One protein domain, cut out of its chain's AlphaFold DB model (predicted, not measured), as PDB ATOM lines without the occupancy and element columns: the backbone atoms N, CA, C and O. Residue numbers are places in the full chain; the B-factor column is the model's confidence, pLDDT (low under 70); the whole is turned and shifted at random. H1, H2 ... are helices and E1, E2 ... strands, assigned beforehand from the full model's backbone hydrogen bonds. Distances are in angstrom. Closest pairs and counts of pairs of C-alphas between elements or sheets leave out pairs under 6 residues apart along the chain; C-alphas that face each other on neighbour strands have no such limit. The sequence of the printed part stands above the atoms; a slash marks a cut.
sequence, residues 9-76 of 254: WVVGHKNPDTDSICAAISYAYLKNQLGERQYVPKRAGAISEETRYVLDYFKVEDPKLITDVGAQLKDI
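AT A GLANCE: This is residues 9 to 76 of the 254 residues of the protein "Putative septum site-determining protein MinC" of Roseburia inulinivorans DSM 16841 (UniProt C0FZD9). A small sheet of two parallel strands, E1 and E2, has the long helix H1 packed on it, and the shorter helix H2 sits off to one side, meeting H1 at its first residues. After H2 the printed part folds back to E2, where residues 64 to 65 pair with it for a short run, and then residues 70 to 76 stick out as a free tail on the side away from H2. The 68 printed residues hold two named helices and two named strands in the order E1, H1, E2, H2, a mixed class with 33 residues, under half, in named elements. The whole is only just compact, close to loose, with a radius of gyration of the C-alphas of 12.8 A and spans of 40 by 27 by 15 A.

HOW THE PARTS SIT: Start at E1, residues 9 to 11, and set it beside E2, residues 39 to 43: they are parallel neighbours at 40 degrees. Look for N 10 and O 40, 3.0 A apart, and N 42 and O 10, 2.9 A apart, both within hydrogen-bond range. Between them in the chain comes H1, residues 18 to 33, and E1, H1 and E2 form a strand-helix-strand unit, two parallel neighbour strands joined through a helix, with a right-handed crossover. The closest C-alphas of H1 and E1 are those of Ala 24 and Val 10, 5.6 A apart; those of H1 and E2 are Ala 28 and Tyr 39, 5.1 A. Residues 42 to 43 of E2 also pair with residues 64 to 65, parallel. Go on to H2, residues 49 to 57, which H1 touches with residues 18 to 21 alone; the closest C-alphas, of Thr 18 and Thr 51, are 4.8 A apart. H1 and H2 run the same way at a steep tilt of 40 degrees. E1 and H2 are apart. In H1 and H2 every O i to N i+4 pair is within hydrogen-bond range.

IN THESE COORDINATES: Find C-alpha 9 at (23.018, 22.916, -49.873), where E1 begins; it covers 6.3 A to Val 11. From C-alpha 18 at (7.226, 31.195, -50.856), H1 runs 22.8 A to Gln 33. E2 runs 13.3 A from Tyr 39 to Arg 43. H2 runs 12.1 A from Glu 49 to C-alpha 57 at (-0.036, 24.107, -42.674).

THE WHOLE: The two C-alphas farthest apart are those of Tyr 57 and Ile 76, 41.5 A. The links from H1 to E2 and from E2 to H2 are tight, and the link from E1 to H1 is short. Residues 58 to 76 hold no named element, and residues 70 to 76 stand free. The printed part has no cut. The mean pLDDT of the printed part is 88.3, and no printed residue is under 70.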
ATOM      1  N   TRP A   9      24.079  21.996 -50.270       91.12
ATOM      2  CA  TRP A   9      23.018  22.916 -49.873       91.12
ATOM      3  C   TRP A   9      22.266  23.390 -51.112       91.12
ATOM      4  O   TRP A   9      22.881  23.842 -52.074       91.12
ATOM      5  N   VAL A  10      20.940  23.270 -51.080       91.94
ATOM      6  CA  VAL A  10      20.042  23.791 -52.116       91.94
ATOM      7  C   VAL A  10      19.423  25.070 -51.577       91.94
ATOM      8  O   VAL A  10      18.812  25.050 -50.507       91.94
ATOM      9  N   VAL A  11      19.603  26.174 -52.295       91.50
ATOM     10  CA  VAL A  11      19.190  27.511 -51.855       91.50
ATOM     11  C   VAL A  11      18.444  28.203 -52.989       91.50
ATOM     12  O   VAL A  11      18.857  28.099 -54.141       91.50
ATOM     13  N   GLY A  12      17.355  28.893 -52.652       87.81
ATOM     14  CA  GLY A  12      16.649  29.798 -53.561       87.81
ATOM     15  C   GLY A  12      17.275  31.200 -53.603       87.81
ATOM     16  O   GLY A  12      18.444  31.388 -53.260       87.81
ATOM     17  N   HIS A  13      16.494  32.205 -53.999       87.31
ATOM     18  CA  HIS A  13      16.979  33.584 -54.099       87.31
ATOM     19  C   HIS A  13      17.297  34.226 -52.733       87.31
ATOM     20  O   HIS A  13      16.817  33.803 -51.680       87.31
ATOM     21  N   LYS A  14      18.119  35.288 -52.758       82.81
ATOM     22  CA  LYS A  14      18.624  36.003 -51.568       82.81
ATOM     23  C   LYS A  14      17.514  36.612 -50.700       82.81
ATOM     24  O   LYS A  14      17.646  36.647 -49.483       82.81
ATOM     25  N   ASN A  15      16.436  37.077 -51.327       85.25
ATOM     26  CA  ASN A  15      15.215  37.501 -50.653       85.25
ATOM     27  C   ASN A  15      14.133  36.455 -50.962       85.25
ATOM     28  O   ASN A  15      13.492  36.571 -52.005       85.25
ATOM     29  N   PRO A  16      14.028  35.381 -50.160       85.56
ATOM     30  CA  PRO A  16      13.221  34.231 -50.530       85.56
ATOM     31  C   PRO A  16      11.729  34.561 -50.449       85.56
ATOM     32  O   PRO A  16      11.239  35.016 -49.417       85.56
ATOM     33  N   ASP A  17      11.018  34.294 -51.534       90.81
ATOM     34  CA  ASP A  17       9.565  34.170 -51.575       90.81
ATOM     35  C   ASP A  17       9.135  32.722 -51.271       90.81
ATOM     36  O   ASP A  17       9.967  31.807 -51.179       90.81
ATOM     37  N   THR A  18       7.824  32.518 -51.102       89.44
ATOM     38  CA  THR A  18       7.226  31.195 -50.856       89.44
ATOM     39  C   THR A  18       7.680  30.194 -51.916       89.44
ATOM     40  O   THR A  18       8.152  29.108 -51.575       89.44
ATOM     41  N   ASP A  19       7.657  30.599 -53.186       90.88
ATOM     42  CA  ASP A  19       8.047  29.756 -54.313       90.88
ATOM     43  C   ASP A  19       9.525  29.358 -54.258       90.88
ATOM     44  O   ASP A  19       9.847  28.183 -54.436       90.88
ATOM     45  N   SER A  20      10.439  30.283 -53.932       89.25
ATOM     46  CA  SER A  20      11.866  29.965 -53.771       89.25
ATOM     47  C   SER A  20      12.115  28.948 -52.654       89.25
ATOM     48  O   SER A  20      12.979  28.077 -52.792       89.25
ATOM     49  N   ILE A  21      11.383  29.046 -51.538       90.75
ATOM     50  CA  ILE A  21      11.514  28.115 -50.409       90.75
ATOM     51  C   ILE A  21      10.937  26.745 -50.774       90.75
ATOM     52  O   ILE A  21      11.615  25.727 -50.598       90.75
ATOM     53  N   CYS A  22       9.737  26.706 -51.352       91.75
ATOM     54  CA  CYS A  22       9.098  25.477 -51.811       91.75
ATOM     55  C   CYS A  22       9.920  24.773 -52.900       91.75
ATOM     56  O   CYS A  22      10.079  23.550 -52.852       91.75
ATOM     57  N   ALA A  23      10.506  25.523 -53.838       93.19
ATOM     58  CA  ALA A  23      11.385  24.988 -54.873       93.19
ATOM     59  C   ALA A  23      12.658  24.378 -54.271       93.19
ATOM     60  O   ALA A  23      13.031  23.265 -54.640       93.19
ATOM     61  N   ALA A  24      13.297  25.046 -53.303       92.81
ATOM     62  CA  ALA A  24      14.488  24.516 -52.638       92.81
ATOM     63  C   ALA A  24      14.197  23.207 -51.879       92.81
ATOM     64  O   ALA A  24      14.977  22.256 -51.977       92.81
ATOM     65  N   ILE A  25      13.066  23.136 -51.166       93.31
ATOM     66  CA  ILE A  25      12.608  21.933 -50.451       93.31
ATOM     67  C   ILE A  25      12.318  20.797 -51.439       93.31
ATOM     68  O   ILE A  25      12.872  19.705 -51.303       93.31
ATOM     69  N   SER A  26      11.503  21.066 -52.460       92.94
ATOM     70  CA  SER A  26      11.074  20.063 -53.442       92.94
ATOM     71  C   SER A  26      12.246  19.539 -54.270       92.94
ATOM     72  O   SER A  26      12.359  18.336 -54.506       92.94
ATOM     73  N   TYR A  27      13.168  20.420 -54.664       92.75
ATOM     74  CA  TYR A  27      14.358  20.042 -55.420       92.75
ATOM     75  C   TYR A  27      15.335  19.216 -54.578       92.75
ATOM     76  O   TYR A  27      15.848  18.202 -55.055       92.75
ATOM     77  N   ALA A  28      15.560  19.592 -53.312       92.81
ATOM     78  CA  ALA A  28      16.367  18.787 -52.397       92.81
ATOM     79  C   ALA A  28      15.737  17.405 -52.163       92.81
ATOM     80  O   ALA A  28      16.449  16.401 -52.168       92.81
ATOM     81  N   TYR A  29      14.410  17.333 -52.011       92.31
ATOM     82  CA  TYR A  29      13.685  16.069 -51.881       92.31
ATOM     83  C   TYR A  29      13.878  15.177 -53.113       92.31
ATOM     84  O   TYR A  29      14.344  14.045 -52.978       92.31
ATOM     85  N   LEU A  30      13.622  15.705 -54.314       93.25
ATOM     86  CA  LEU A  30      13.802  14.981 -55.573       93.25
ATOM     87  C   LEU A  30      15.239  14.463 -55.728       93.25
ATOM     88  O   LEU A  30      15.456  13.294 -56.038       93.25
ATOM     89  N   LYS A  31      16.239  15.312 -55.473       91.25
ATOM     90  CA  LYS A  31      17.649  14.939 -55.621       91.25
ATOM     91  C   LYS A  31      18.118  13.887 -54.611       91.25
ATOM     92  O   LYS A  31      18.947  13.053 -54.966       91.25
ATOM     93  N   ASN A  32      17.566  13.874 -53.396       91.00
ATOM     94  CA  ASN A  32      17.822  12.802 -52.431       91.00
ATOM     95  C   ASN A  32      17.221  11.458 -52.882       91.00
ATOM     96  O   ASN A  32      17.843  10.425 -52.656       91.00
ATOM     97  N   GLN A  33      16.063  11.458 -53.556       91.50
ATOM     98  CA  GLN A  33      15.467  10.234 -54.118       91.50
ATOM     99  C   GLN A  33      16.292   9.663 -55.283       91.50
ATOM    100  O   GLN A  33      16.352   8.453 -55.466       91.50
ATOM    101  N   LEU A  34      16.965  10.531 -56.048       89.31
ATOM    102  CA  LEU A  34      17.825  10.140 -57.171       89.31
ATOM    103  C   LEU A  34      19.217   9.626 -56.741       89.31
ATOM    104  O   LEU A  34      19.976   9.154 -57.580       89.31
ATOM    105  N   GLY A  35      19.560   9.688 -55.448       72.56
ATOM    106  CA  GLY A  35      20.684   8.945 -54.859       72.56
ATOM    107  C   GLY A  35      22.100   9.476 -55.124       72.56
ATOM    108  O   GLY A  35      23.068   8.806 -54.772       72.56
ATOM    109  N   GLU A  36      22.269  10.665 -55.709       71.62
ATOM    110  CA  GLU A  36      23.604  11.184 -56.058       71.62
ATOM    111  C   GLU A  36      24.429  11.605 -54.824       71.62
ATOM    112  O   GLU A  36      25.621  11.305 -54.731       71.62
ATOM    113  N   ARG A  37      23.819  12.353 -53.894       83.25
ATOM    114  CA  ARG A  37      24.433  12.963 -52.694       83.25
ATOM    115  C   ARG A  37      23.352  13.264 -51.653       83.25
ATOM    116  O   ARG A  37      22.167  13.130 -51.933       83.25
ATOM    117  N   GLN A  38      23.755  13.732 -50.471       89.19
ATOM    118  CA  GLN A  38      22.820  14.292 -49.493       89.19
ATOM    119  C   GLN A  38      22.551  15.771 -49.805       89.19
ATOM    120  O   GLN A  38      23.449  16.607 -49.673       89.19
ATOM    121  N   TYR A  39      21.317  16.097 -50.178       91.88
ATOM    122  CA  TYR A  39      20.864  17.456 -50.469       91.88
ATOM    123  C   TYR A  39      20.065  18.005 -49.290       91.88
ATOM    124  O   TYR A  39      19.167  17.341 -48.777       91.88
ATOM    125  N   VAL A  40      20.390  19.214 -48.840       92.44
ATOM    126  CA  VAL A  40      19.722  19.851 -47.697       92.44
ATOM    127  C   VAL A  40      19.160  21.200 -48.140       92.44
ATOM    128  O   VAL A  40      19.949  22.043 -48.579       92.44
ATOM    129  N   PRO A  41      17.841  21.434 -48.019       93.19
ATOM    130  CA  PRO A  41      17.251  22.722 -48.343       93.19
ATOM    131  C   PRO A  41      17.643  23.766 -47.297       93.19
ATOM    132  O   PRO A  41      17.717  23.492 -46.093       93.19
ATOM    133  N   LYS A  42      17.937  24.973 -47.768       92.69
ATOM    134  CA  LYS A  42      18.391  26.099 -46.956       92.69
ATOM    135  C   LYS A  42      17.824  27.399 -47.520       92.69
ATOM    136  O   LYS A  42      17.525  27.485 -48.708       92.69
ATOM    137  N   ARG A  43      17.710  28.426 -46.678       91.81
ATOM    138  CA  ARG A  43      17.238  29.763 -47.084       91.81
ATOM    139  C   ARG A  43      18.358  30.797 -47.002       91.81
ATOM    140  O   ARG A  43      19.217  30.683 -46.133       91.81
ATOM    141  N   ALA A  44      18.320  31.807 -47.869       87.25
ATOM    142  CA  ALA A  44      19.301  32.900 -47.914       87.25
ATOM    143  C   ALA A  44      18.803  34.220 -47.287       87.25
ATOM    144  O   ALA A  44      19.537  35.205 -47.271       87.25
ATOM    145  N   GLY A  45      17.577  34.242 -46.754       87.50
ATOM    146  CA  GLY A  45      16.961  35.426 -46.149       87.50
ATOM    147  C   GLY A  45      15.865  35.073 -45.143       87.50
ATOM    148  O   GLY A  45      15.652  33.895 -44.831       87.50
ATOM    149  N   ALA A  46      15.208  36.094 -44.587       87.75
ATOM    150  CA  ALA A  46      14.085  35.929 -43.662       87.75
ATOM    151  C   ALA A  46      12.877  35.276 -44.357       87.75
ATOM    152  O   ALA A  46      12.693  35.445 -45.556       87.75
ATOM    153  N   ILE A  47      12.083  34.519 -43.599       87.19
ATOM    154  CA  ILE A  47      10.843  33.901 -44.088       87.19
ATOM    155  C   ILE A  47       9.713  34.922 -43.903       87.19
ATOM    156  O   ILE A  47       9.640  35.542 -42.839       87.19
ATOM    157  N   SER A  48       8.862  35.109 -44.914       88.88
ATOM    158  CA  SER A  48       7.655  35.936 -44.798       88.88
ATOM    159  C   SER A  48       6.568  35.222 -43.978       88.88
ATOM    160  O   SER A  48       6.583  33.999 -43.841       88.88
ATOM    161  N   GLU A  49       5.595  35.962 -43.443       89.19
ATOM    162  CA  GLU A  49       4.463  35.355 -42.717       89.19
ATOM    163  C   GLU A  49       3.639  34.410 -43.609       89.19
ATOM    164  O   GLU A  49       3.187  33.365 -43.151       89.19
ATOM    165  N   GLU A  50       3.511  34.729 -44.902       89.44
ATOM    166  CA  GLU A  50       2.848  33.866 -45.883       89.44
ATOM    167  C   GLU A  50       3.575  32.526 -46.029       89.44
ATOM    168  O   GLU A  50       2.959  31.465 -45.942       89.44
ATOM    169  N   THR A  51       4.901  32.550 -46.194       89.62
ATOM    170  CA  THR A  51       5.664  31.311 -46.328       89.62
ATOM    171  C   THR A  51       5.642  30.501 -45.031       89.62
ATOM    172  O   THR A  51       5.540  29.277 -45.092       89.62
ATOM    173  N   ARG A  52       5.676  31.152 -43.858       90.25
ATOM    174  CA  ARG A  52       5.529  30.464 -42.566       90.25
ATOM    175  C   ARG A  52       4.174  29.767 -42.457       90.25
ATOM    176  O   ARG A  52       4.140  28.590 -42.124       90.25
ATOM    177  N   TYR A  53       3.085  30.450 -42.815       92.06
ATOM    178  CA  TYR A  53       1.745  29.858 -42.822       92.06
ATOM    179  C   TYR A  53       1.685  28.585 -43.679       92.06
ATOM    180  O   TYR A  53       1.134  27.572 -43.253       92.06
ATOM    181  N   VAL A  54       2.293  28.612 -44.870       91.81
ATOM    182  CA  VAL A  54       2.367  27.445 -45.761       91.81
ATOM    183  C   VAL A  54       3.169  26.306 -45.120       91.81
ATOM    184  O   VAL A  54       2.701  25.168 -45.102       91.81
ATOM    185  N   LEU A  55       4.353  26.591 -44.569       90.50
ATOM    186  CA  LEU A  55       5.194  25.578 -43.918       90.50
ATOM    187  C   LEU A  55       4.490  24.934 -42.714       90.50
ATOM    188  O   LEU A  55       4.487  23.706 -42.603       90.50
ATOM    189  N   ASP A  56       3.824  25.736 -41.881       92.56
ATOM    190  CA  ASP A  56       3.068  25.273 -40.713       92.56
ATOM    191  C   ASP A  56       1.856  24.422 -41.119       92.56
ATOM    192  O   ASP A  56       1.617  23.357 -40.539       92.56
ATOM    193  N   TYR A  57       1.117  24.845 -42.152       92.81
ATOM    194  CA  TYR A  57      -0.036  24.107 -42.674       92.81
ATOM    195  C   TYR A  57       0.358  22.706 -43.160       92.81
ATOM    196  O   TYR A  57      -0.298  21.717 -42.824       92.81
ATOM    197  N   PHE A  58       1.463  22.608 -43.906       90.94
ATOM    198  CA  PHE A  58       1.992  21.337 -44.408       90.94
ATOM    199  C   PHE A  58       2.900  20.602 -43.406       90.94
ATOM    200  O   PHE A  58       3.363  19.501 -43.710       90.94
ATOM    201  N   LYS A  59       3.128  21.166 -42.209       91.44
ATOM    202  CA  LYS A  59       3.994  20.626 -41.144       91.44
ATOM    203  C   LYS A  59       5.417  20.309 -41.621       91.44
ATOM    204  O   LYS A  59       5.997  19.288 -41.247       91.44
ATOM    205  N   VAL A  60       5.965  21.171 -42.472       90.19
ATOM    206  CA  VAL A  60       7.326  21.048 -43.006       90.19
ATOM    207  C   VAL A  60       8.279  21.871 -42.145       90.19
ATOM    208  O   VAL A  60       7.980  23.011 -41.813       90.19
ATOM    209  N   GLU A  61       9.438  21.310 -41.790       87.62
ATOM    210  CA  GLU A  61      10.445  22.042 -41.015       87.62
ATOM    211  C   GLU A  61      11.025  23.235 -41.789       87.62
ATOM    212  O   GLU A  61      11.425  23.115 -42.951       87.62
ATOM    213  N   ASP A  62      11.170  24.361 -41.090       86.50
ATOM    214  CA  ASP A  62      11.805  25.569 -41.608       86.50
ATOM    215  C   ASP A  62      13.235  25.301 -42.113       86.50
ATOM    216  O   ASP A  62      14.122  24.903 -41.339       86.50
ATOM    217  N   PRO A  63      13.542  25.612 -43.389       90.00
ATOM    218  CA  PRO A  63      14.908  25.541 -43.880       90.00
ATOM    219  C   PRO A  63      15.833  26.459 -43.075       90.00
ATOM    220  O   PRO A  63      15.558  27.644 -42.852       90.00
ATOM    221  N   LYS A  64      16.990  25.927 -42.663       91.12
ATOM    222  CA  LYS A  64      17.976  26.708 -41.897       91.12
ATOM    223  C   LYS A  64      18.519  27.867 -42.739       91.12
ATOM    224  O   LYS A  64      18.834  27.685 -43.918       91.12
ATOM    225  N   LEU A  65      18.679  29.029 -42.106       91.06
ATOM    226  CA  LEU A  65      19.293  30.209 -42.710       91.06
ATOM    227  C   LEU A  65      20.780  29.966 -42.984       91.06
ATOM    228  O   LEU A  65      21.507  29.500 -42.107       91.06
ATOM    229  N   ILE A  66      21.222  30.311 -44.189       88.44
ATOM    230  CA  ILE A  66      22.628  30.488 -44.530       88.44
ATOM    231  C   ILE A  66      22.884  31.981 -44.678       88.44
ATOM    232  O   ILE A  66      22.204  32.661 -45.440       88.44
ATOM    233  N   THR A  67      23.889  32.470 -43.963       84.69
ATOM    234  CA  THR A  67      24.343  33.862 -44.036       84.69
ATOM    235  C   THR A  67      25.568  34.033 -44.927       84.69
ATOM    236  O   THR A  67      25.801  35.128 -45.424       84.69
ATOM    237  N   ASP A  68      26.345  32.966 -45.127       82.06
ATOM    238  CA  ASP A  68      27.594  32.994 -45.880       82.06
ATOM    239  C   ASP A  68      27.808  31.682 -46.651       82.06
ATOM    240  O   ASP A  68      27.620  30.585 -46.118       82.06
ATOM    241  N   VAL A  69      28.191  31.820 -47.919       81.75
ATOM    242  CA  VAL A  69      28.575  30.734 -48.838       81.75
ATOM    243  C   VAL A  69      29.995  30.937 -49.377       81.75
ATOM    244  O   VAL A  69      30.379  30.326 -50.374       81.75
ATOM    245  N   GLY A  70      30.772  31.815 -48.742       81.06
ATOM    246  CA  GLY A  70      32.166  32.059 -49.060       81.06
ATOM    247  C   GLY A  70      33.011  30.793 -48.943       81.06
ATOM    248  O   GLY A  70      32.751  29.910 -48.122       81.06
ATOM    249  N   ALA A  71      34.044  30.714 -49.780       80.62
ATOM    250  CA  ALA A  71      34.983  29.602 -49.762       80.62
ATOM    251  C   ALA A  71      35.714  29.544 -48.412       80.62
ATOM    252  O   ALA A  71      36.330  30.520 -47.980       80.62
ATOM    253  N   GLN A  72      35.668  28.391 -47.749       80.25
ATOM    254  CA  GLN A  72      36.360  28.155 -46.488       80.25
ATOM    255  C   GLN A  72      37.691  27.435 -46.744       80.25
ATOM    256  O   GLN A  72      37.863  26.736 -47.739       80.25
ATOM    257  N   LEU A  73      38.643  27.525 -45.808       77.06
ATOM    258  CA  LEU A  73      39.934  26.818 -45.908       77.06
ATOM    259  C   LEU A  73      39.783  25.302 -46.130       77.06
ATOM    260  O   LEU A  73      40.590  24.699 -46.829       77.06
ATOM    261  N   LYS A  74      38.730  24.690 -45.571       80.25
ATOM    262  CA  LYS A  74      38.408  23.265 -45.768       80.25
ATOM    263  C   LYS A  74      37.936  22.928 -47.189       80.25
ATOM    264  O   LYS A  74      37.925  21.755 -47.554       80.25
ATOM    265  N   ASP A  75      37.528  23.935 -47.960       78.62
ATOM    266  CA  ASP A  75      37.076  23.786 -49.343       78.62
ATOM    267  C   ASP A  75      38.249  23.846 -50.331       78.62
ATOM    268  O   ASP A  75      38.089  23.505 -51.503       78.62
ATOM    269  N   ILE A  76      39.435  24.233 -49.852       80.94
ATOM    270  CA  ILE A  76      40.663  24.304 -50.635       80.94
ATOM    271  C   ILE A  76      41.431  22.990 -50.483       80.94
ATOM    272  O   ILE A  76      41.633  22.471 -49.383       80.94
TER     273      ILE A  76